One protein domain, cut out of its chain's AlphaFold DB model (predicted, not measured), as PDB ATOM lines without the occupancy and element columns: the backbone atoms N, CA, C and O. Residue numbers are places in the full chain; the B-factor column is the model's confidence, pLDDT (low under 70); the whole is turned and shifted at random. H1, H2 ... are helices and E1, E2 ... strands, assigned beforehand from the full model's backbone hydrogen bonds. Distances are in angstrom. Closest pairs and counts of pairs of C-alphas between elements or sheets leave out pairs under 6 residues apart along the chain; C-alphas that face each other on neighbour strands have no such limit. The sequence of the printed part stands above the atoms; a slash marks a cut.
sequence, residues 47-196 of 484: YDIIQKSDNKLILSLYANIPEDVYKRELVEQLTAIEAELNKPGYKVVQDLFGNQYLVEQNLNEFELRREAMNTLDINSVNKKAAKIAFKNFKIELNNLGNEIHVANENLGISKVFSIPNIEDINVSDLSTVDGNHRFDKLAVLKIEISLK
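This is residues 47 to 196 of the 484 residues of an uncharacterized protein of Vanderwaltozyma polyspora (strain ATCC 22028 / DSM 70294 / BCRC 21397 / CBS 2163 / NBRC 10782 / NRRL Y-8283 / UCD 57-17) (UniProt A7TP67). A head of two sheets, loosely face to face, stands at one end of a long arm that ends in a small hairpin, E3 and E4. The larger sheet is twisted, with H3 packed on it where the arm begins; H1 and H2 make the arm's base and cross near H1's last turns. The printed part has 150 residues, its elements running E1 E2 H1 E3 E4 H2 H3 E5 E6 E7 E8 E9. Its antiparallel sheets are ordered E1 E2 E9 E8, E5 E6 E7 and E3 E4, and its class is mixed, helices and strands. It is extended, with a radius of gyration of the C-alphas of 23.9 A, and spans 84 by 30 by 25 A, a rod in outline.

Find C-alpha 47 at (-121.487, 20.409, 66.598), where E1, residues 47 to 53, begins. E2 follows, residues 56 to 65, 27.9 A long, then H1, residues 67 to 85, 26.8 A, ending at C-alpha 85 (-93.901, 24.156, 36.548). Look next for E3 at 90 to 94, E4 at 100 to 104, H2 at 109 to 119 and H3 at 122 to 134. E5 is 138 to 141, E6 147 to 152 and E7 157 to 162. E8, residues 166 to 178, 31.1 A, bends by 55 degrees at residue 170; E9, residues 185 to 195, 31.3 A, ends at C-alpha 195 (-119.937, 36.837, 76.148).

In the four-strand sheet, look for N 50 and O 58 at 2.9 A in the hairpin E1 and E2, N 61 and O 189 at 2.8 A between E2 and E9, and N 188 and O 175 at 2.8 A in the hairpin E8 and E9. H3 is on this sheet, two layers, a helix on one face of a sheet, at a height over the sheet of 6.9 A; its closest C-alphas to E9 are Ala 130 and Ala 187, 4.8 A. H1 touches H3 with residues 69 to 77 alone, closest at the C-alphas of Tyr 70 and Ala 129, 5.6 A, at a steep tilt of 42 degrees, opposite ways. H1 touches H2 with residues 78 to 85 alone, closest at the C-alphas of Ile 81 and Ala 116, 5.7 A; at 71 degrees they are only just about perpendicular. In the hairpin E3 and E4, N 93 and O 101 are 2.8 A apart. E5, E6 and E7 form a meander, each strand the antiparallel neighbour of the one before, with N 140 and O 149 at 2.8 A and N 150 and O 159 at 2.8 A. E5 and E8 are near each other, with 5 pairs of C-alphas within 10 A. In H1, H2 and H3 every O i to N i+4 pair is within hydrogen-bond range.

The C-alphas farthest apart, Phe 97 and Leu 144, are 84.9 A from each other. The printed part has no cut and no long link. Mean pLDDT of the printed part is 93.2; look to residues 182 to 183 for values under 70.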
ATOM      1  N   TYR A  47    -122.119  19.253  65.966       96.44
ATOM      2  CA  TYR A  47    -121.487  20.409  66.598       96.44
ATOM      3  C   TYR A  47    -120.889  20.037  67.952       96.44
ATOM      4  O   TYR A  47    -121.400  19.141  68.617       96.44
ATOM      5  N   ASP A  48    -119.872  20.790  68.365       96.88
ATOM      6  CA  ASP A  48    -119.275  20.746  69.698       96.88
ATOM      7  C   ASP A  48    -119.140  22.169  70.249       96.88
ATOM      8  O   ASP A  48    -118.821  23.105  69.516       96.88
ATOM      9  N   ILE A  49    -119.372  22.340  71.551       96.25
ATOM     10  CA  ILE A  49    -119.215  23.624  72.247       96.25
ATOM     11  C   ILE A  49    -118.127  23.456  73.303       96.25
ATOM     12  O   ILE A  49    -118.250  22.620  74.196       96.25
ATOM     13  N   ILE A  50    -117.063  24.250  73.201       95.12
ATOM     14  CA  ILE A  50    -115.922  24.218  74.122       95.12
ATOM     15  C   ILE A  50    -115.775  25.592  74.769       95.12
ATOM     16  O   ILE A  50    -115.646  26.603  74.079       95.12
ATOM     17  N   GLN A  51    -115.746  25.637  76.099       92.56
ATOM     18  CA  GLN A  51    -115.466  26.862  76.841       92.56
ATOM     19  C   GLN A  51    -113.952  27.083  76.942       92.56
ATOM     20  O   GLN A  51    -113.239  26.243  77.488       92.56
ATOM     21  N   LYS A  52    -113.455  28.197  76.386       89.56
ATOM     22  CA  LYS A  52    -112.032  28.581  76.462       89.56
ATOM     23  C   LYS A  52    -111.731  29.420  77.705       89.56
ATOM     24  O   LYS A  52    -110.659  29.275  78.286       89.56
ATOM     25  N   SER A  53    -112.647  30.306  78.083       90.56
ATOM     26  CA  SER A  53    -112.577  31.133  79.293       90.56
ATOM     27  C   SER A  53    -113.987  31.485  79.768       90.56
ATOM     28  O   SER A  53    -114.964  31.165  79.089       90.56
ATOM     29  N   ASP A  54    -114.104  32.164  80.910       88.62
ATOM     30  CA  ASP A  54    -115.399  32.559  81.486       88.62
ATOM     31  C   ASP A  54    -116.281  33.333  80.491       88.62
ATOM     32  O   ASP A  54    -117.495  33.167  80.490       88.62
ATOM     33  N   ASN A  55    -115.656  34.081  79.573       94.06
ATOM     34  CA  ASN A  55    -116.349  34.972  78.637       94.06
ATOM     35  C   ASN A  55    -116.134  34.602  77.163       94.06
ATOM     36  O   ASN A  55    -116.467  35.386  76.277       94.06
ATOM     37  N   LYS A  56    -115.522  33.445  76.881       95.62
ATOM     38  CA  LYS A  56    -115.268  32.993  75.506       95.62
ATOM     39  C   LYS A  56    -115.673  31.545  75.314       95.62
ATOM     40  O   LYS A  56    -115.102  30.628  75.919       95.62
ATOM     41  N   LEU A  57    -116.604  31.347  74.393       96.62
ATOM     42  CA  LEU A  57    -117.060  30.043  73.936       96.62
ATOM     43  C   LEU A  57    -116.588  29.809  72.503       96.62
ATOM     44  O   LEU A  57    -116.511  30.736  71.702       96.62
ATOM     45  N   ILE A  58    -116.282  28.560  72.169       97.62
ATOM     46  CA  ILE A  58    -116.062  28.135  70.790       97.62
ATOM     47  C   ILE A  58    -117.149  27.159  70.398       97.62
ATOM     48  O   ILE A  58    -117.226  26.059  70.944       97.62
ATOM     49  N   LEU A  59    -117.938  27.554  69.407       97.56
ATOM     50  CA  LEU A  59    -118.874  26.693  68.707       97.56
ATOM     51  C   LEU A  59    -118.170  26.109  67.478       97.56
ATOM     52  O   LEU A  59    -117.838  26.828  66.539       97.56
ATOM     53  N   SER A  60    -117.921  24.804  67.495       97.75
ATOM     54  CA  SER A  60    -117.359  24.059  66.368       97.75
ATOM     55  C   SER A  60    -118.491  23.379  65.610       97.75
ATOM     56  O   SER A  60    -119.192  22.542  66.173       97.75
ATOM     57  N   LEU A  61    -118.683  23.733  64.342       97.12
ATOM     58  CA  LEU A  61    -119.675  23.128  63.454       97.12
ATOM     59  C   LEU A  61    -118.986  22.156  62.501       97.12
ATOM     60  O   LEU A  61    -117.950  22.492  61.929       97.12
ATOM     61  N   TYR A  62    -119.576  20.980  62.296       96.19
ATOM     62  CA  TYR A  62    -119.031  19.935  61.432       96.19
ATOM     63  C   TYR A  62    -119.944  19.720  60.224       96.19
ATOM     64  O   TYR A  62    -121.128  19.406  60.373       96.19
ATOM     65  N   ALA A  63    -119.380  19.839  59.026       95.00
ATOM     66  CA  ALA A  63    -120.064  19.582  57.762       95.00
ATOM     67  C   ALA A  63    -119.319  18.510  56.960       95.00
ATOM     68  O   ALA A  63    -118.090  18.461  56.962       95.00
ATOM     69  N   ASN A  64    -120.053  17.638  56.266       93.94
ATOM     70  CA  ASN A  64    -119.432  16.645  55.393       93.94
ATOM     71  C   ASN A  64    -118.937  17.312  54.102       93.94
ATOM     72  O   ASN A  64    -119.689  18.070  53.485       93.94
ATOM     73  N   ILE A  65    -117.703  17.024  53.689       94.56
ATOM     74  CA  ILE A  65    -117.167  17.473  52.404       94.56
ATOM     75  C   ILE A  65    -117.483  16.390  51.369       94.56
ATOM     76  O   ILE A  65    -116.952  15.284  51.477       94.56
ATOM     77  N   PRO A  66    -118.304  16.678  50.343       92.25
ATOM     78  CA  PRO A  66    -118.536  15.717  49.275       92.25
ATOM     79  C   PRO A  66    -117.215  15.338  48.595       92.25
ATOM     80  O   PRO A  66    -116.419  16.215  48.246       92.25
ATOM     81  N   GLU A  67    -116.997  14.041  48.369       92.06
ATOM     82  CA  GLU A  67    -115.756  13.525  47.774       92.06
ATOM     83  C   GLU A  67    -115.463  14.179  46.411       92.06
ATOM     84  O   GLU A  67    -114.317  14.509  46.107       92.06
ATOM     85  N   ASP A  68    -116.508  14.443  45.623       93.81
ATOM     86  CA  ASP A  68    -116.406  15.099  44.318       93.81
ATOM     87  C   ASP A  68    -115.886  16.538  44.423       93.81
ATOM     88  O   ASP A  68    -115.070  16.964  43.605       93.81
ATOM     89  N   VAL A  69    -116.316  17.278  45.451       94.00
ATOM     90  CA  VAL A  69    -115.844  18.648  45.706       94.00
ATOM     91  C   VAL A  69    -114.368  18.613  46.075       94.00
ATOM     92  O   VAL A  69    -113.577  19.343  45.487       94.00
ATOM     93  N   TYR A  70    -113.982  17.722  46.989       94.69
ATOM     94  CA  TYR A  70    -112.590  17.596  47.409       94.69
ATOM     95  C   TYR A  70    -111.666  17.188  46.249       94.69
ATOM     96  O   TYR A  70    -110.615  17.796  46.048       94.69
ATOM     97  N   LYS A  71    -112.070  16.191  45.449       94.81
ATOM     98  CA  LYS A  71    -111.326  15.753  44.257       94.81
ATOM     99  C   LYS A  71    -111.157  16.880  43.251       94.81
ATOM    100  O   LYS A  71    -110.067  17.033  42.708       94.81
ATOM    101  N   ARG A  72    -112.212  17.659  43.005       96.06
ATOM    102  CA  ARG A  72    -112.166  18.786  42.073       96.06
ATOM    103  C   ARG A  72    -111.159  19.842  42.522       96.06
ATOM    104  O   ARG A  72    -110.298  20.192  41.727       96.06
ATOM    105  N   GLU A  73    -111.210  20.272  43.783       95.94
ATOM    106  CA  GLU A  73    -110.264  21.268  44.314       95.94
ATOM    107  C   GLU A  73    -108.814  20.769  44.281       95.94
ATOM    108  O   GLU A  73    -107.888  21.525  43.988       95.94
ATOM    109  N   LEU A  74    -108.608  19.480  44.557       95.25
ATOM    110  CA  LEU A  74    -107.291  18.856  44.491       95.25
ATOM    111  C   LEU A  74    -106.749  18.849  43.057       95.25
ATOM    112  O   LEU A  74    -105.592  19.198  42.842       95.25
ATOM    113  N   VAL A  75    -107.576  18.475  42.078       95.88
ATOM    114  CA  VAL A  75    -107.194  18.498  40.660       95.88
ATOM    115  C   VAL A  75    -106.917  19.926  40.204       95.88
ATOM    116  O   VAL A  75    -105.903  20.149  39.560       95.88
ATOM    117  N   GLU A  76    -107.755  20.892  40.574       96.31
ATOM    118  CA  GLU A  76    -107.573  22.294  40.193       96.31
ATOM    119  C   GLU A  76    -106.233  22.846  40.697       96.31
ATOM    120  O   GLU A  76    -105.449  23.390  39.917       96.31
ATOM    121  N   GLN A  77    -105.911  22.622  41.973       96.06
ATOM    122  CA  GLN A  77    -104.623  23.029  42.532       96.06
ATOM    123  C   GLN A  77    -103.436  22.345  41.861       96.06
ATOM    124  O   GLN A  77    -102.436  22.999  41.573       96.06
ATOM    125  N   LEU A  78    -103.544  21.051  41.564       95.25
ATOM    126  CA  LEU A  78    -102.494  20.354  40.832       95.25
ATOM    127  C   LEU A  78    -102.305  20.900  39.434       95.25
ATOM    128  O   LEU A  78    -101.172  21.130  39.042       95.25
ATOM    129  N   THR A  79    -103.389  21.152  38.706       94.88
ATOM    130  CA  THR A  79    -103.296  21.719  37.359       94.88
ATOM    131  C   THR A  79    -102.699  23.123  37.376       94.88
ATOM    132  O   THR A  79    -101.961  23.473  36.461       94.88
ATOM    133  N   ALA A  80    -102.950  23.912  38.428       95.62
ATOM    134  CA  ALA A  80    -102.328  25.221  38.603       95.62
ATOM    135  C   ALA A  80    -100.812  25.099  38.828       95.62
ATOM    136  O   ALA A  80    -100.038  25.781  38.160       95.62
ATOM    137  N   ILE A  81    -100.383  24.184  39.701       95.38
ATOM    138  CA  ILE A  81     -98.961  23.918  39.957       95.38
ATOM    139  C   ILE A  81     -98.280  23.333  38.714       95.38
ATOM    140  O   ILE A  81     -97.194  23.765  38.339       95.38
ATOM    141  N   GLU A  82     -98.921  22.382  38.032       93.69
ATOM    142  CA  GLU A  82     -98.432  21.816  36.775       93.69
ATOM    143  C   GLU A  82     -98.279  22.909  35.713       93.69
ATOM    144  O   GLU A  82     -97.262  22.943  35.031       93.69
ATOM    145  N   ALA A  83     -99.222  23.849  35.605       92.69
ATOM    146  CA  ALA A  83     -99.110  24.986  34.693       92.69
ATOM    147  C   ALA A  83     -97.970  25.950  35.075       92.69
ATOM    148  O   ALA A  83     -97.335  26.533  34.194       92.69
ATOM    149  N   GLU A  84     -97.684  26.121  36.368       93.38
ATOM    150  CA  GLU A  84     -96.554  26.926  36.835       93.38
ATOM    151  C   GLU A  84     -95.201  26.263  36.570       93.38
ATOM    152  O   GLU A  84     -94.268  26.951  36.149       93.38
ATOM    153  N   LEU A  85     -95.107  24.948  36.780       90.12
ATOM    154  CA  LEU A  85     -93.901  24.156  36.548       90.12
ATOM    155  C   LEU A  85     -93.649  23.898  35.055       90.12
ATOM    156  O   LEU A  85     -92.500  23.826  34.633       90.12
ATOM    157  N   ASN A  86     -94.701  23.816  34.237       88.94
ATOM    158  CA  ASN A  86     -94.612  23.598  32.789       88.94
ATOM    159  C   ASN A  86     -94.281  24.877  31.997       88.94
ATOM    160  O   ASN A  86     -94.482  24.947  30.784       88.94
ATOM    161  N   LYS A  87     -93.793  25.928  32.664       87.25
ATOM    162  CA  LYS A  87     -93.245  27.093  31.966       87.25
ATOM    163  C   LYS A  87     -91.958  26.658  31.254       87.25
ATOM    164  O   LYS A  87     -91.079  26.108  31.918       87.25
ATOM    165  N   PRO A  88     -91.814  26.900  29.938       83.81
ATOM    166  CA  PRO A  88     -90.666  26.414  29.183       83.81
ATOM    167  C   PRO A  88     -89.374  27.010  29.747       83.81
ATOM    168  O   PRO A  88     -89.128  28.216  29.675       83.81
ATOM    169  N   GLY A  89     -88.556  26.148  30.354       83.88
ATOM    170  CA  GLY A  89     -87.229  26.493  30.841       83.88
ATOM    171  C   GLY A  89     -86.209  26.313  29.726       83.88
ATOM    172  O   GLY A  89     -86.121  25.242  29.133       83.88
ATOM    173  N   TYR A  90     -85.407  27.335  29.438       89.75
ATOM    174  CA  TYR A  90     -84.326  27.226  28.457       89.75
ATOM    175  C   TYR A  90     -82.982  27.127  29.168       89.75
ATOM    176  O   TYR A  90     -82.668  27.936  30.043       89.75
ATOM    177  N   LYS A  91     -82.156  26.157  28.770       89.31
ATOM    178  CA  LYS A  91     -80.765  26.062  29.218       89.31
ATOM    179  C   LYS A  91     -79.833  26.416  28.074       89.31
ATOM    180  O   LYS A  91     -79.959  25.878  26.977       89.31
ATOM    181  N   VAL A  92     -78.866  27.285  28.357       92.19
ATOM    182  CA  VAL A  92     -77.760  27.543  27.436       92.19
ATOM    183  C   VAL A  92     -76.813  26.345  27.485       92.19
ATOM    184  O   VAL A  92     -76.252  26.028  28.536       92.19
ATOM    185  N   VAL A  93     -76.656  25.666  26.356       94.38
ATOM    186  CA  VAL A  93     -75.713  24.562  26.171       94.38
ATOM    187  C   VAL A  93     -74.641  25.022  25.196       94.38
ATOM    188  O   VAL A  93     -74.954  25.571  24.142       94.38
ATOM    189  N   GLN A  94     -73.378  24.818  25.560       95.00
ATOM    190  CA  GLN A  94     -72.245  25.138  24.703       95.00
ATOM    191  C   GLN A  94     -71.733  23.864  24.032       95.00
ATOM    192  O   GLN A  94     -71.517  22.853  24.699       95.00
ATOM    193  N   ASP A  95     -71.560  23.915  22.717       94.56
ATOM    194  CA  ASP A  95     -70.963  22.831  21.938       94.56
ATOM    195  C   ASP A  95     -69.425  22.838  22.068       94.56
ATOM    196  O   ASP A  95     -68.825  23.830  22.489       94.56
ATOM    197  N   LEU A  96     -68.770  21.750  21.657       93.00
ATOM    198  CA  LEU A  96     -67.313  21.564  21.645       93.00
ATOM    199  C   LEU A  96     -66.571  22.670  20.872       93.00
ATOM    200  O   LEU A  96     -65.404  22.936  21.145       93.00
ATOM    201  N   PHE A  97     -67.252  23.335  19.934       93.12
ATOM    202  CA  PHE A  97     -66.727  24.455  19.145       93.12
ATOM    203  C   PHE A  97     -66.953  25.836  19.784       93.12
ATOM    204  O   PHE A  97     -66.622  26.853  19.184       93.12
ATOM    205  N   GLY A  98     -67.537  25.896  20.983       92.25
ATOM    206  CA  GLY A  98     -67.788  27.141  21.710       92.25
ATOM    207  C   GLY A  98     -69.098  27.856  21.355       92.25
ATOM    208  O   GLY A  98     -69.417  28.856  22.000       92.25
ATOM    209  N   ASN A  99     -69.880  27.346  20.400       94.19
ATOM    210  CA  ASN A  99     -71.195  27.891  20.038       94.19
ATOM    211  C   ASN A  99     -72.229  27.614  21.139       94.19
ATOM    212  O   ASN A  99     -72.274  26.507  21.670       94.19
ATOM    213  N   GLN A 100     -73.061  28.604  21.466       95.31
ATOM    214  CA  GLN A 100     -74.092  28.506  22.502       95.31
ATOM    215  C   GLN A 100     -75.485  28.351  21.882       95.31
ATOM    216  O   GLN A 100     -75.861  29.123  21.002       95.31
ATOM    217  N   TYR A 101     -76.259  27.389  22.380       92.69
ATOM    218  CA  TYR A 101     -77.632  27.119  21.954       92.69
ATOM    219  C   TYR A 101     -78.580  27.147  23.152       92.69
ATOM    220  O   TYR A 101     -78.231  26.672  24.232       92.69
ATOM    221  N   LEU A 102     -79.788  27.676  22.957       92.94
ATOM    222  CA  LEU A 102     -80.880  27.565  23.923       92.94
ATOM    223  C   LEU A 102     -81.631  26.264  23.651       92.94
ATOM    224  O   LEU A 102     -82.258  26.117  22.604       92.94
ATOM    225  N   VAL A 103     -81.554  25.322  24.586       91.50
ATOM    226  CA  VAL A 103     -82.296  24.063  24.516       91.50
ATOM    227  C   VAL A 103     -83.450  24.134  25.505       91.50
ATOM    228  O   VAL A 103     -83.238  24.413  26.688       91.50
ATOM    229  N   GLU A 104     -84.662  23.904  25.010       89.12
ATOM    230  CA  GLU A 104     -85.861  23.782  25.833       89.12
ATOM    231  C   GLU A 104     -85.769  22.523  26.702       89.12
ATOM    232  O   GLU A 104     -85.509  21.415  26.220       89.12
ATOM    233  N   GLN A 105     -85.944  22.700  28.006       84.44
ATOM    234  CA  GLN A 105     -86.013  21.614  28.966       84.44
ATOM    235  C   GLN A 105     -87.415  21.015  28.924       84.44
ATOM    236  O   GLN A 105     -88.311  21.443  29.643       84.44
ATOM    237  N   ASN A 106     -87.599  20.000  28.084       81.00
ATOM    238  CA  ASN A 106     -88.805  19.185  28.131       81.00
ATOM    239  C   ASN A 106     -88.728  18.268  29.355       81.00
ATOM    240  O   ASN A 106     -88.017  17.260  29.339       81.00
ATOM    241  N   LEU A 107     -89.433  18.632  30.426       81.62
ATOM    242  CA  LEU A 107     -89.650  17.736  31.557       81.62
ATOM    243  C   LEU A 107     -90.585  16.606  31.123       81.62
ATOM    244  O   LEU A 107     -91.571  16.823  30.418       81.62
ATOM    245  N   ASN A 108     -90.278  15.380  31.539       89.88
ATOM    246  CA  ASN A 108     -91.179  14.255  31.328       89.88
ATOM    247  C   ASN A 108     -92.474  14.501  32.123       89.88
ATOM    248  O   ASN A 108     -92.408  14.863  33.297       89.88
ATOM    249  N   GLU A 109     -93.643  14.265  31.523       90.25
ATOM    250  CA  GLU A 109     -94.958  14.499  32.150       90.25
ATOM    251  C   GLU A 109     -95.075  13.810  33.524       90.25
ATOM    252  O   GLU A 109     -95.617  14.362  34.483       90.25
ATOM    253  N   PHE A 110     -94.480  12.621  33.660       92.00
ATOM    254  CA  PHE A 110     -94.422  11.890  34.928       92.00
ATOM    255  C   PHE A 110     -93.579  12.586  36.005       92.00
ATOM    256  O   PHE A 110     -93.918  12.513  37.188       92.00
ATOM    257  N   GLU A 111     -92.474  13.229  35.625       90.44
ATOM    258  CA  GLU A 111     -91.609  13.951  36.561       90.44
ATOM    259  C   GLU A 111     -92.263  15.254  37.004       90.44
ATOM    260  O   GLU A 111     -92.293  15.521  38.204       90.44
ATOM    261  N   LEU A 112     -92.879  15.972  36.058       91.56
ATOM    262  CA  LEU A 112     -93.664  17.177  36.311       91.56
ATOM    263  C   LEU A 112     -94.777  16.901  37.326       91.56
ATOM    264  O   LEU A 112     -94.879  17.571  38.350       91.56
ATOM    265  N   ARG A 113     -95.571  15.851  37.093       92.50
ATOM    266  CA  ARG A 113     -96.673  15.482  37.986       92.50
ATOM    267  C   ARG A 113     -96.192  15.045  39.367       92.50
ATOM    268  O   ARG A 113     -96.847  15.320  40.371       92.50
ATOM    269  N   ARG A 114     -95.048  14.361  39.449       94.12
ATOM    270  CA  ARG A 114     -94.436  13.986  40.731       94.12
ATOM    271  C   ARG A 114     -93.954  15.219  41.499       94.12
ATOM    272  O   ARG A 114     -94.125  15.275  42.712       94.12
ATOM    273  N   GLU A 115     -93.364  16.192  40.816       93.88
ATOM    274  CA  GLU A 115     -92.944  17.454  41.427       93.88
ATOM    275  C   GLU A 115     -94.148  18.296  41.873       93.88
ATOM    276  O   GLU A 115     -94.157  18.804  42.994       93.88
ATOM    277  N   ALA A 116     -95.216  18.325  41.072       95.25
ATOM    278  CA  ALA A 116     -96.486  18.945  41.441       95.25
ATOM    279  C   ALA A 116     -97.114  18.290  42.687       95.25
ATOM    280  O   ALA A 116     -97.543  18.979  43.606       95.25
ATOM    281  N   MET A 117     -97.099  16.954  42.779       94.12
ATOM    282  CA  MET A 117     -97.536  16.221  43.979       94.12
ATOM    283  C   MET A 117     -96.733  16.593  45.232       94.12
ATOM    284  O   MET A 117     -97.300  16.672  46.317       94.12
ATOM    285  N   ASN A 118     -95.422  16.797  45.093       94.94
ATOM    286  CA  ASN A 118     -94.538  17.114  46.217       94.94
ATOM    287  C   ASN A 118     -94.682  18.565  46.699       94.94
ATOM    288  O   ASN A 118     -94.406  18.853  47.860       94.94
ATOM    289  N   THR A 119     -95.075  19.469  45.803       96.25
ATOM    290  CA  THR A 119     -95.262  20.900  46.085       96.25
ATOM    291  C   THR A 119     -96.695  21.245  46.490       96.25
ATOM    292  O   THR A 119     -96.921  22.315  47.052       96.25
ATOM    293  N   LEU A 120     -97.655  20.344  46.257       96.81
ATOM    294  CA  LEU A 120     -99.060  20.533  46.606       96.81
ATOM    295  C   LEU A 120     -99.248  20.792  48.111       96.81
ATOM    296  O   LEU A 120     -99.058  19.902  48.942       96.81
ATOM    297  N   ASP A 121     -99.731  21.988  48.456       95.69
ATOM    298  CA  ASP A 121    -100.156  22.296  49.821       95.69
ATOM    299  C   ASP A 121    -101.571  21.767  50.087       95.69
ATOM    300  O   ASP A 121    -102.584  22.423  49.818       95.69
ATOM    301  N   ILE A 122    -101.632  20.575  50.680       94.06
ATOM    302  CA  ILE A 122    -102.878  19.901  51.067       94.06
ATOM    303  C   ILE A 122    -103.727  20.780  52.005       94.06
ATOM    304  O   ILE A 122    -104.955  20.699  51.969       94.06
ATOM    305  N   ASN A 123    -103.117  21.653  52.816       94.31
ATOM    306  CA  ASN A 123    -103.867  22.510  53.738       94.31
ATOM    307  C   ASN A 123    -104.679  23.567  52.993       94.31
ATOM    308  O   ASN A 123    -105.828  23.824  53.353       94.31
ATOM    309  N   SER A 124    -104.118  24.151  51.935       94.38
ATOM    310  CA  SER A 124    -104.845  25.098  51.093       94.38
ATOM    311  C   SER A 124    -106.026  24.431  50.370       94.38
ATOM    312  O   SER A 124    -107.114  25.008  50.313       94.38
ATOM    313  N   VAL A 125    -105.858  23.188  49.897       95.62
ATOM    314  CA  VAL A 125    -106.935  22.378  49.296       95.62
ATOM    315  C   VAL A 125    -108.029  22.101  50.326       95.62
ATOM    316  O   VAL A 125    -109.206  22.338  50.062       95.62
ATOM    317  N   ASN A 126    -107.645  21.659  51.526       94.69
ATOM    318  CA  ASN A 126    -108.558  21.408  52.637       94.69
ATOM    319  C   ASN A 126    -109.363  22.668  53.009       94.69
ATOM    320  O   ASN A 126    -110.580  22.585  53.165       94.69
ATOM    321  N   LYS A 127    -108.718  23.841  53.096       95.00
ATOM    322  CA  LYS A 127    -109.387  25.121  53.384       95.00
ATOM    323  C   LYS A 127    -110.390  25.511  52.299       95.00
ATOM    324  O   LYS A 127    -111.524  25.852  52.627       95.00
ATOM    325  N   LYS A 128    -110.016  25.411  51.015       96.00
ATOM    326  CA  LYS A 128    -110.933  25.681  49.892       96.00
ATOM    327  C   LYS A 128    -112.130  24.731  49.901       96.00
ATOM    328  O   LYS A 128    -113.272  25.175  49.816       96.00
ATOM    329  N   ALA A 129    -111.884  23.436  50.093       96.38
ATOM    330  CA  ALA A 129    -112.942  22.436  50.175       96.38
ATOM    331  C   ALA A 129    -113.884  22.687  51.369       96.38
ATOM    332  O   ALA A 129    -115.104  22.621  51.217       96.38
ATOM    333  N   ALA A 130    -113.336  23.043  52.535       96.31
ATOM    334  CA  ALA A 130    -114.117  23.416  53.710       96.31
ATOM    335  C   ALA A 130    -114.949  24.687  53.470       96.31
ATOM    336  O   ALA A 130    -116.125  24.727  53.830       96.31
ATOM    337  N   LYS A 131    -114.386  25.696  52.794       96.12
ATOM    338  CA  LYS A 131    -115.089  26.939  52.439       96.12
ATOM    339  C   LYS A 131    -116.283  26.657  51.532       96.12
ATOM    340  O   LYS A 131    -117.369  27.181  51.759       96.12
ATOM    341  N   ILE A 132    -116.118  25.767  50.553       95.75
ATOM    342  CA  ILE A 132    -117.211  25.329  49.677       95.75
ATOM    343  C   ILE A 132    -118.281  24.565  50.466       95.75
ATOM    344  O   ILE A 132    -119.469  24.797  50.244       95.75
ATOM    345  N   ALA A 133    -117.885  23.698  51.404       95.06
ATOM    346  CA  ALA A 133    -118.828  22.956  52.243       95.06
ATOM    347  C   ALA A 133    -119.700  23.889  53.106       95.06
ATOM    348  O   ALA A 133    -120.898  23.647  53.249       95.06
ATOM    349  N   PHE A 134    -119.128  24.986  53.615       96.19
ATOM    350  CA  PHE A 134    -119.850  25.978  54.417       96.19
ATOM    351  C   PHE A 134    -120.487  27.124  53.615       96.19
ATOM    352  O   PHE A 134    -121.215  27.926  54.192       96.19
ATOM    353  N   LYS A 135    -120.305  27.183  52.288       95.44
ATOM    354  CA  LYS A 135    -120.769  28.295  51.435       95.44
ATOM    355  C   LYS A 135    -122.265  28.613  51.569       95.44
ATOM    356  O   LYS A 135    -122.659  29.764  51.440       95.44
ATOM    357  N   ASN A 136    -123.089  27.593  51.808       94.06
ATOM    358  CA  ASN A 136    -124.548  27.726  51.887       94.06
ATOM    359  C   ASN A 136    -125.080  27.804  53.327       94.06
ATOM    360  O   ASN A 136    -126.292  27.740  53.529       94.06
ATOM    361  N   PHE A 137    -124.199  27.884  54.325       95.94
ATOM    362  CA  PHE A 137    -124.611  28.059  55.711       95.94
ATOM    363  C   PHE A 137    -124.816  29.545  56.005       95.94
ATOM    364  O   PHE A 137    -123.929  30.365  55.781       95.94
ATOM    365  N   LYS A 138    -125.992  29.872  56.531       96.12
ATOM    366  CA  LYS A 138    -126.333  31.176  57.094       96.12
ATOM    367  C   LYS A 138    -126.238  31.075  58.610       96.12
ATOM    368  O   LYS A 138    -126.789  30.142  59.197       96.12
ATOM    369  N   ILE A 139    -125.502  31.998  59.217       96.06
ATOM    370  CA  ILE A 139    -125.334  32.106  60.666       96.06
ATOM    371  C   ILE A 139    -125.868  33.479  61.053       96.06
ATOM    372  O   ILE A 139    -125.308  34.494  60.649       96.06
ATOM    373  N   GLU A 140    -126.960  33.501  61.804       95.06
ATOM    374  CA  GLU A 140    -127.657  34.719  62.204       95.06
ATOM    375  C   GLU A 140    -127.711  34.801  63.732       95.06
ATOM    376  O   GLU A 140    -127.990  33.816  64.416       95.06
ATOM    377  N   LEU A 141    -127.433  35.982  64.280       95.12
ATOM    378  CA  LEU A 141    -127.593  36.271  65.702       95.12
ATOM    379  C   LEU A 141    -128.948  36.945  65.910       95.12
ATOM    380  O   LEU A 141    -129.260  37.931  65.246       95.12
ATOM    381  N   ASN A 142    -129.750  36.434  66.844       94.88
ATOM    382  CA  ASN A 142    -131.010  37.075  67.211       94.88
ATOM    383  C   ASN A 142    -130.738  38.481  67.787       94.88
ATOM    384  O   ASN A 142    -129.759  38.684  68.502       94.88
ATOM    385  N   ASN A 143    -131.643  39.434  67.550       91.44
ATOM    386  CA  ASN A 143    -131.561  40.828  68.012       91.44
ATOM    387  C   ASN A 143    -131.341  40.969  69.529       91.44
ATOM    388  O   ASN A 143    -130.856  41.997  69.994       91.44
ATOM    389  N   LEU A 144    -131.726  39.954  70.307       90.62
ATOM    390  CA  LEU A 144    -131.541  39.920  71.758       90.62
ATOM    391  C   LEU A 144    -130.140  39.463  72.195       90.62
ATOM    392  O   LEU A 144    -129.826  39.565  73.375       90.62
ATOM    393  N   GLY A 145    -129.315  38.937  71.283       91.94
ATOM    394  CA  GLY A 145    -127.997  38.387  71.610       91.94
ATOM    395  C   GLY A 145    -128.054  37.103  72.444       91.94
ATOM    396  O   GLY A 145    -127.107  36.796  73.153       91.94
ATOM    397  N   ASN A 146    -129.167  36.364  72.396       94.12
ATOM    398  CA  ASN A 146    -129.377  35.168  73.225       94.12
ATOM    399  C   ASN A 146    -129.444  33.865  72.417       94.12
ATOM    400  O   ASN A 146    -129.491  32.773  72.985       94.12
ATOM    401  N   GLU A 147    -129.518  33.966  71.090       95.75
ATOM    402  CA  GLU A 147    -129.724  32.821  70.209       95.75
ATOM    403  C   GLU A 147    -128.918  32.979  68.925       95.75
ATOM    404  O   GLU A 147    -128.979  34.026  68.280       95.75
ATOM    405  N   ILE A 148    -128.204  31.923  68.542       96.88
ATOM    406  CA  ILE A 148    -127.528  31.810  67.248       96.88
ATOM    407  C   ILE A 148    -128.325  30.833  66.394       96.88
ATOM    408  O   ILE A 148    -128.507  29.672  66.770       96.88
ATOM    409  N   HIS A 149    -128.794  31.288  65.240       96.75
ATOM    410  CA  HIS A 149    -129.471  30.464  64.251       96.75
ATOM    411  C   HIS A 149    -128.489  30.064  63.154       96.75
ATOM    412  O   HIS A 149    -127.858  30.909  62.528       96.75
ATOM    413  N   VAL A 150    -128.338  28.760  62.940       97.06
ATOM    414  CA  VAL A 150    -127.509  28.190  61.876       97.06
ATOM    415  C   VAL A 150    -128.413  27.416  60.933       97.06
ATOM    416  O   VAL A 150    -129.006  26.406  61.323       97.06
ATOM    417  N   ALA A 151    -128.505  27.872  59.688       96.00
ATOM    418  CA  ALA A 151    -129.367  27.280  58.676       96.00
ATOM    419  C   ALA A 151    -128.623  27.000  57.368       96.00
ATOM    420  O   ALA A 151    -127.756  27.761  56.949       96.00
ATOM    421  N   ASN A 152    -128.986  25.913  56.696       95.25
ATOM    422  CA  ASN A 152    -128.572  25.610  55.332       95.25
ATOM    423  C   ASN A 152    -129.798  25.135  54.550       95.25
ATOM    424  O   ASN A 152    -130.261  24.005  54.723       95.25
ATOM    425  N   GLU A 153    -130.317  26.015  53.695       91.75
ATOM    426  CA  GLU A 153    -131.542  25.797  52.916       91.75
ATOM    427  C   GLU A 153    -131.419  24.591  51.979       91.75
ATOM    428  O   GLU A 153    -132.347  23.791  51.874       91.75
ATOM    429  N   ASN A 154    -130.246  24.405  51.368       90.75
ATOM    430  CA  ASN A 154    -130.007  23.328  50.406       90.75
ATOM    431  C   ASN A 154    -130.021  21.943  51.066       90.75
ATOM    432  O   ASN A 154    -130.395  20.964  50.426       90.75
ATOM    433  N   LEU A 155    -129.606  21.860  52.333       89.75
ATOM    434  CA  LEU A 155    -129.583  20.612  53.101       89.75
ATOM    435  C   LEU A 155    -130.805  20.449  54.020       89.75
ATOM    436  O   LEU A 155    -130.918  19.432  54.700       89.75
ATOM    437  N   GLY A 156    -131.703  21.439  54.077       92.19
ATOM    438  CA  GLY A 156    -132.832  21.446  55.013       92.19
ATOM    439  C   GLY A 156    -132.407  21.455  56.487       92.19
ATOM    440  O   GLY A 156    -133.152  20.994  57.349       92.19
ATOM    441  N   ILE A 157    -131.200  21.943  56.787       94.38
ATOM    442  CA  ILE A 157    -130.643  21.972  58.142       94.38
ATOM    443  C   ILE A 157    -131.024  23.297  58.794       94.38
ATOM    444  O   ILE A 157    -130.785  24.357  58.224       94.38
ATOM    445  N   SER A 158    -131.573  23.247  60.006       95.19
ATOM    446  CA  SER A 158    -131.838  24.426  60.834       95.19
ATOM    447  C   SER A 158    -131.600  24.077  62.300       95.19
ATOM    448  O   SER A 158    -132.224  23.156  62.832       95.19
ATOM    449  N   LYS A 159    -130.688  24.796  62.956       96.94
ATOM    450  CA  LYS A 159    -130.339  24.602  64.364       96.94
ATOM    451  C   LYS A 159    -130.285  25.949  65.079       96.94
ATOM    452  O   LYS A 159    -129.671  26.887  64.586       96.94
ATOM    453  N   VAL A 160    -130.925  26.029  66.243       97.00
ATOM    454  CA  VAL A 160    -130.888  27.202  67.127       97.00
ATOM    455  C   VAL A 160    -130.055  26.845  68.358       97.00
ATOM    456  O   VAL A 160    -130.281  25.798  68.971       97.00
ATOM    457  N   PHE A 161    -129.097  27.699  68.707       96.81
ATOM    458  CA  PHE A 161    -128.275  27.594  69.909       96.81
ATOM    459  C   PHE A 161    -128.647  28.713  70.877       96.81
ATOM    460  O   PHE A 161    -128.368  29.875  70.597       96.81
ATOM    461  N   SER A 162    -129.259  28.373  72.011       95.94
ATOM    462  CA  SER A 162    -129.585  29.338  73.068       95.94
ATOM    463  C   SER A 162    -128.366  29.548  73.971       95.94
ATOM    464  O   SER A 162    -128.068  28.706  74.818       95.94
ATOM    465  N   ILE A 163    -127.643  30.649  73.762       94.19
ATOM    466  CA  ILE A 163    -126.461  31.045  74.537       94.19
ATOM    467  C   ILE A 163    -126.736  32.456  75.073       94.19
ATOM    468  O   ILE A 163    -126.895  33.371  74.269       94.19
ATOM    469  N   PRO A 164    -126.834  32.656  76.398       92.62
ATOM    470  CA  PRO A 164    -127.182  33.957  76.962       92.62
ATOM    471  C   PRO A 164    -126.040  34.969  76.810       92.62
ATOM    472  O   PRO A 164    -124.872  34.595  76.890       92.62
ATOM    473  N   ASN A 165    -126.387  36.256  76.692       93.12
ATOM    474  CA  ASN A 165    -125.455  37.386  76.799       93.12
ATOM    475  C   ASN A 165    -124.322  37.405  75.754       93.12
ATOM    476  O   ASN A 165    -123.184  37.746  76.077       93.12
ATOM    477  N   ILE A 166    -124.614  37.089  74.490       94.62
ATOM    478  CA  ILE A 166    -123.641  37.205  73.396       94.62
ATOM    479  C   ILE A 166    -123.342  38.688  73.134       94.62
ATOM    480  O   ILE A 166    -124.242  39.507  72.937       94.62
ATOM    481  N   GLU A 167    -122.059  39.036  73.153       93.56
ATOM    482  CA  GLU A 167    -121.549  40.350  72.769       93.56
ATOM    483  C   GLU A 167    -121.229  40.402  71.278       93.56
ATOM    484  O   GLU A 167    -121.699  41.299  70.585       93.56
ATOM    485  N   ASP A 168    -120.452  39.427  70.801       93.44
ATOM    486  CA  ASP A 168    -119.946  39.383  69.433       93.44
ATOM    487  C   ASP A 168    -119.675  37.938  68.985       93.44
ATOM    488  O   ASP A 168    -119.451  37.042  69.809       93.44
ATOM    489  N   ILE A 169    -119.689  37.717  67.671       95.31
ATOM    490  CA  ILE A 169    -119.442  36.429  67.024       95.31
ATOM    491  C   ILE A 169    -118.386  36.623  65.944       95.31
ATOM    492  O   ILE A 169    -118.590  37.368  64.991       95.31
ATOM    493  N   ASN A 170    -117.289  35.876  66.044       95.19
ATOM    494  CA  ASN A 170    -116.227  35.899  65.052       95.19
ATOM    495  C   ASN A 170    -115.902  34.490  64.546       95.19
ATOM    496  O   ASN A 170    -115.870  33.523  65.308       95.19
ATOM    497  N   VAL A 171    -115.620  34.354  63.252       95.25
ATOM    498  CA  VAL A 171    -115.133  33.095  62.685       95.25
ATOM    499  C   VAL A 171    -113.636  32.996  62.971       95.25
ATOM    500  O   VAL A 171    -112.838  33.762  62.446       95.25
ATOM    501  N   SER A 172    -113.258  32.058  63.837       94.00
ATOM    502  CA  SER A 172    -111.886  31.922  64.334       94.00
ATOM    503  C   SER A 172    -111.006  31.107  63.389       94.00
ATOM    504  O   SER A 172    -109.865  31.476  63.126       94.00
ATOM    505  N   ASP A 173    -111.518  29.973  62.904       95.12
ATOM    506  CA  ASP A 173    -110.725  29.003  62.147       95.12
ATOM    507  C   ASP A 173    -111.619  28.120  61.268       95.12
ATOM    508  O   ASP A 173    -112.755  27.794  61.628       95.12
ATOM    509  N   LEU A 174    -111.072  27.697  60.130       95.69
ATOM    510  CA  LEU A 174    -111.699  26.786  59.184       95.69
ATOM    511  C   LEU A 174    -110.700  25.683  58.838       95.69
ATOM    512  O   LEU A 174    -109.680  25.913  58.185       95.69
ATOM    513  N   SER A 175    -111.002  24.470  59.288       94.69
ATOM    514  CA  SER A 175    -110.100  23.322  59.194       94.69
ATOM    515  C   SER A 175    -110.833  22.082  58.691       94.69
ATOM    516  O   SER A 175    -112.051  22.083  58.533       94.69
ATOM    517  N   THR A 176    -110.091  21.016  58.410       95.56
ATOM    518  CA  THR A 176    -110.657  19.717  58.032       95.56
ATOM    519  C   THR A 176    -110.160  18.642  58.980       95.56
ATOM    520  O   THR A 176    -108.982  18.634  59.333       95.56
ATOM    521  N   VAL A 177    -111.039  17.718  59.346       94.19
ATOM    522  CA  VAL A 177    -110.741  16.565  60.195       94.19
ATOM    523  C   VAL A 177    -111.086  15.295  59.425       94.19
ATOM    524  O   VAL A 177    -112.127  15.226  58.769       94.19
ATOM    525  N   ASP A 178    -110.210  14.295  59.493       91.19
ATOM    526  CA  ASP A 178    -110.478  12.982  58.908       91.19
ATOM    527  C   ASP A 178    -111.566  12.267  59.728       91.19
ATOM    528  O   ASP A 178    -111.496  12.178  60.954       91.19
ATOM    529  N   GLY A 179    -112.608  11.798  59.049       84.00
ATOM    530  CA  GLY A 179    -113.732  11.087  59.641       84.00
ATOM    531  C   GLY A 179    -113.436   9.612  59.921       84.00
ATOM    532  O   GLY A 179    -112.343   9.097  59.693       84.00
ATOM    533  N   ASN A 180    -114.458   8.899  60.405       80.88
ATOM    534  CA  ASN A 180    -114.345   7.479  60.769       80.88
ATOM    535  C   ASN A 180    -114.051   6.565  59.568       80.88
ATOM    536  O   ASN A 180    -113.498   5.477  59.738       80.88
ATOM    537  N   HIS A 181    -114.432   6.984  58.359       77.12
ATOM    538  CA  HIS A 181    -114.128   6.271  57.126       77.12
ATOM    539  C   HIS A 181    -112.975   6.944  56.387       77.12
ATOM    540  O   HIS A 181    -112.840   8.162  56.378       77.12
ATOM    541  N   ARG A 182    -112.166   6.125  55.705       64.62
ATOM    542  CA  ARG A 182    -110.910   6.518  55.036       64.62
ATOM    543  C   ARG A 182    -111.056   7.617  53.970       64.62
ATOM    544  O   ARG A 182    -110.042   8.118  53.498       64.62
ATOM    545  N   PHE A 183    -112.286   7.937  53.575       66.31
ATOM    546  CA  PHE A 183    -112.618   8.914  52.539       66.31
ATOM    547  C   PHE A 183    -113.565  10.017  53.024       66.31
ATOM    548  O   PHE A 183    -113.811  10.965  52.283       66.31
ATOM    549  N   ASP A 184    -114.055   9.935  54.262       83.44
ATOM    550  CA  ASP A 184    -114.969  10.935  54.800       83.44
ATOM    551  C   ASP A 184    -114.134  12.050  55.414       83.44
ATOM    552  O   ASP A 184    -113.574  11.888  56.496       83.44
ATOM    553  N   LYS A 185    -114.025  13.186  54.729       91.38
ATOM    554  CA  LYS A 185    -113.424  14.392  55.304       91.38
ATOM    555  C   LYS A 185    -114.521  15.298  55.839       91.38
ATOM    556  O   LYS A 185    -115.461  15.641  55.125       91.38
ATOM    557  N   LEU A 186    -114.387  15.712  57.093       94.81
ATOM    558  CA  LEU A 186    -115.299  16.652  57.731       94.81
ATOM    559  C   LEU A 186    -114.668  18.042  57.737       94.81
ATOM    560  O   LEU A 186    -113.552  18.226  58.216       94.81
ATOM    561  N   ALA A 187    -115.385  19.030  57.217       96.62
ATOM    562  CA  ALA A 187    -115.054  20.433  57.398       96.62
ATOM    563  C   ALA A 187    -115.471  20.864  58.809       96.62
ATOM    564  O   ALA A 187    -116.577  20.549  59.250       96.62
ATOM    565  N   VAL A 188    -114.602  21.601  59.494       97.50
ATOM    566  CA  VAL A 188    -114.827  22.125  60.842       97.50
ATOM    567  C   VAL A 188    -114.716  23.642  60.813       97.50
ATOM    568  O   VAL A 188    -113.632  24.181  60.580       97.50
ATOM    569  N   LEU A 189    -115.833  24.316  61.075       97.62
ATOM    570  CA  LEU A 189    -115.913  25.765  61.230       97.62
ATOM    571  C   LEU A 189    -115.933  26.099  62.723       97.62
ATOM    572  O   LEU A 189    -116.862  25.701  63.426       97.62
ATOM    573  N   LYS A 190    -114.919  26.815  63.211       97.50
ATOM    574  CA  LYS A 190    -114.846  27.266  64.604       97.50
ATOM    575  C   LYS A 190    -115.278  28.718  64.700       97.50
ATOM    576  O   LYS A 190    -114.651  29.603  64.122       97.50
ATOM    577  N   ILE A 191    -116.317  28.947  65.481       97.38
ATOM    578  CA  ILE A 191    -116.899  30.254  65.739       97.38
ATOM    579  C   ILE A 191    -116.568  30.619  67.185       97.38
ATOM    580  O   ILE A 191    -116.951  29.905  68.111       97.38
ATOM    581  N   GLU A 192    -115.818  31.696  67.376       97.50
ATOM    582  CA  GLU A 192    -115.537  32.282  68.682       97.50
ATOM    583  C   GLU A 192    -116.672  33.236  69.057       97.50
ATOM    584  O   GLU A 192    -117.006  34.155  68.314       97.50
ATOM    585  N   ILE A 193    -117.279  32.986  70.210       96.88
ATOM    586  CA  ILE A 193    -118.406  33.739  70.748       96.88
ATOM    587  C   ILE A 193    -117.904  34.457  71.997       96.88
ATOM    588  O   ILE A 193    -117.489  33.808  72.965       96.88
ATOM    589  N   SER A 194    -117.940  35.785  71.965       95.25
ATOM    590  CA  SER A 194    -117.614  36.637  73.109       95.25
ATOM    591  C   SER A 194    -118.882  36.875  73.920       95.25
ATOM    592  O   SER A 194    -119.903  37.281  73.366       95.25
ATOM    593  N   LEU A 195    -118.834  36.599  75.220       95.19
ATOM    594  CA  LEU A 195    -119.937  36.837  76.148       95.19
ATOM    595  C   LEU A 195    -119.724  38.166  76.865       95.19
ATOM    596  O   LEU A 195    -118.604  38.471  77.278       95.19
ATOM    597  N   LYS A 196    -120.804  38.919  77.074       91.94
ATOM    598  CA  LYS A 196    -120.760  40.126  77.897       91.94
ATOM    599  C   LYS A 196    -120.421  39.721  79.320       91.94
ATOM    600  O   LYS A 196    -121.165  38.968  79.952       91.94
TER     601      LYS A 196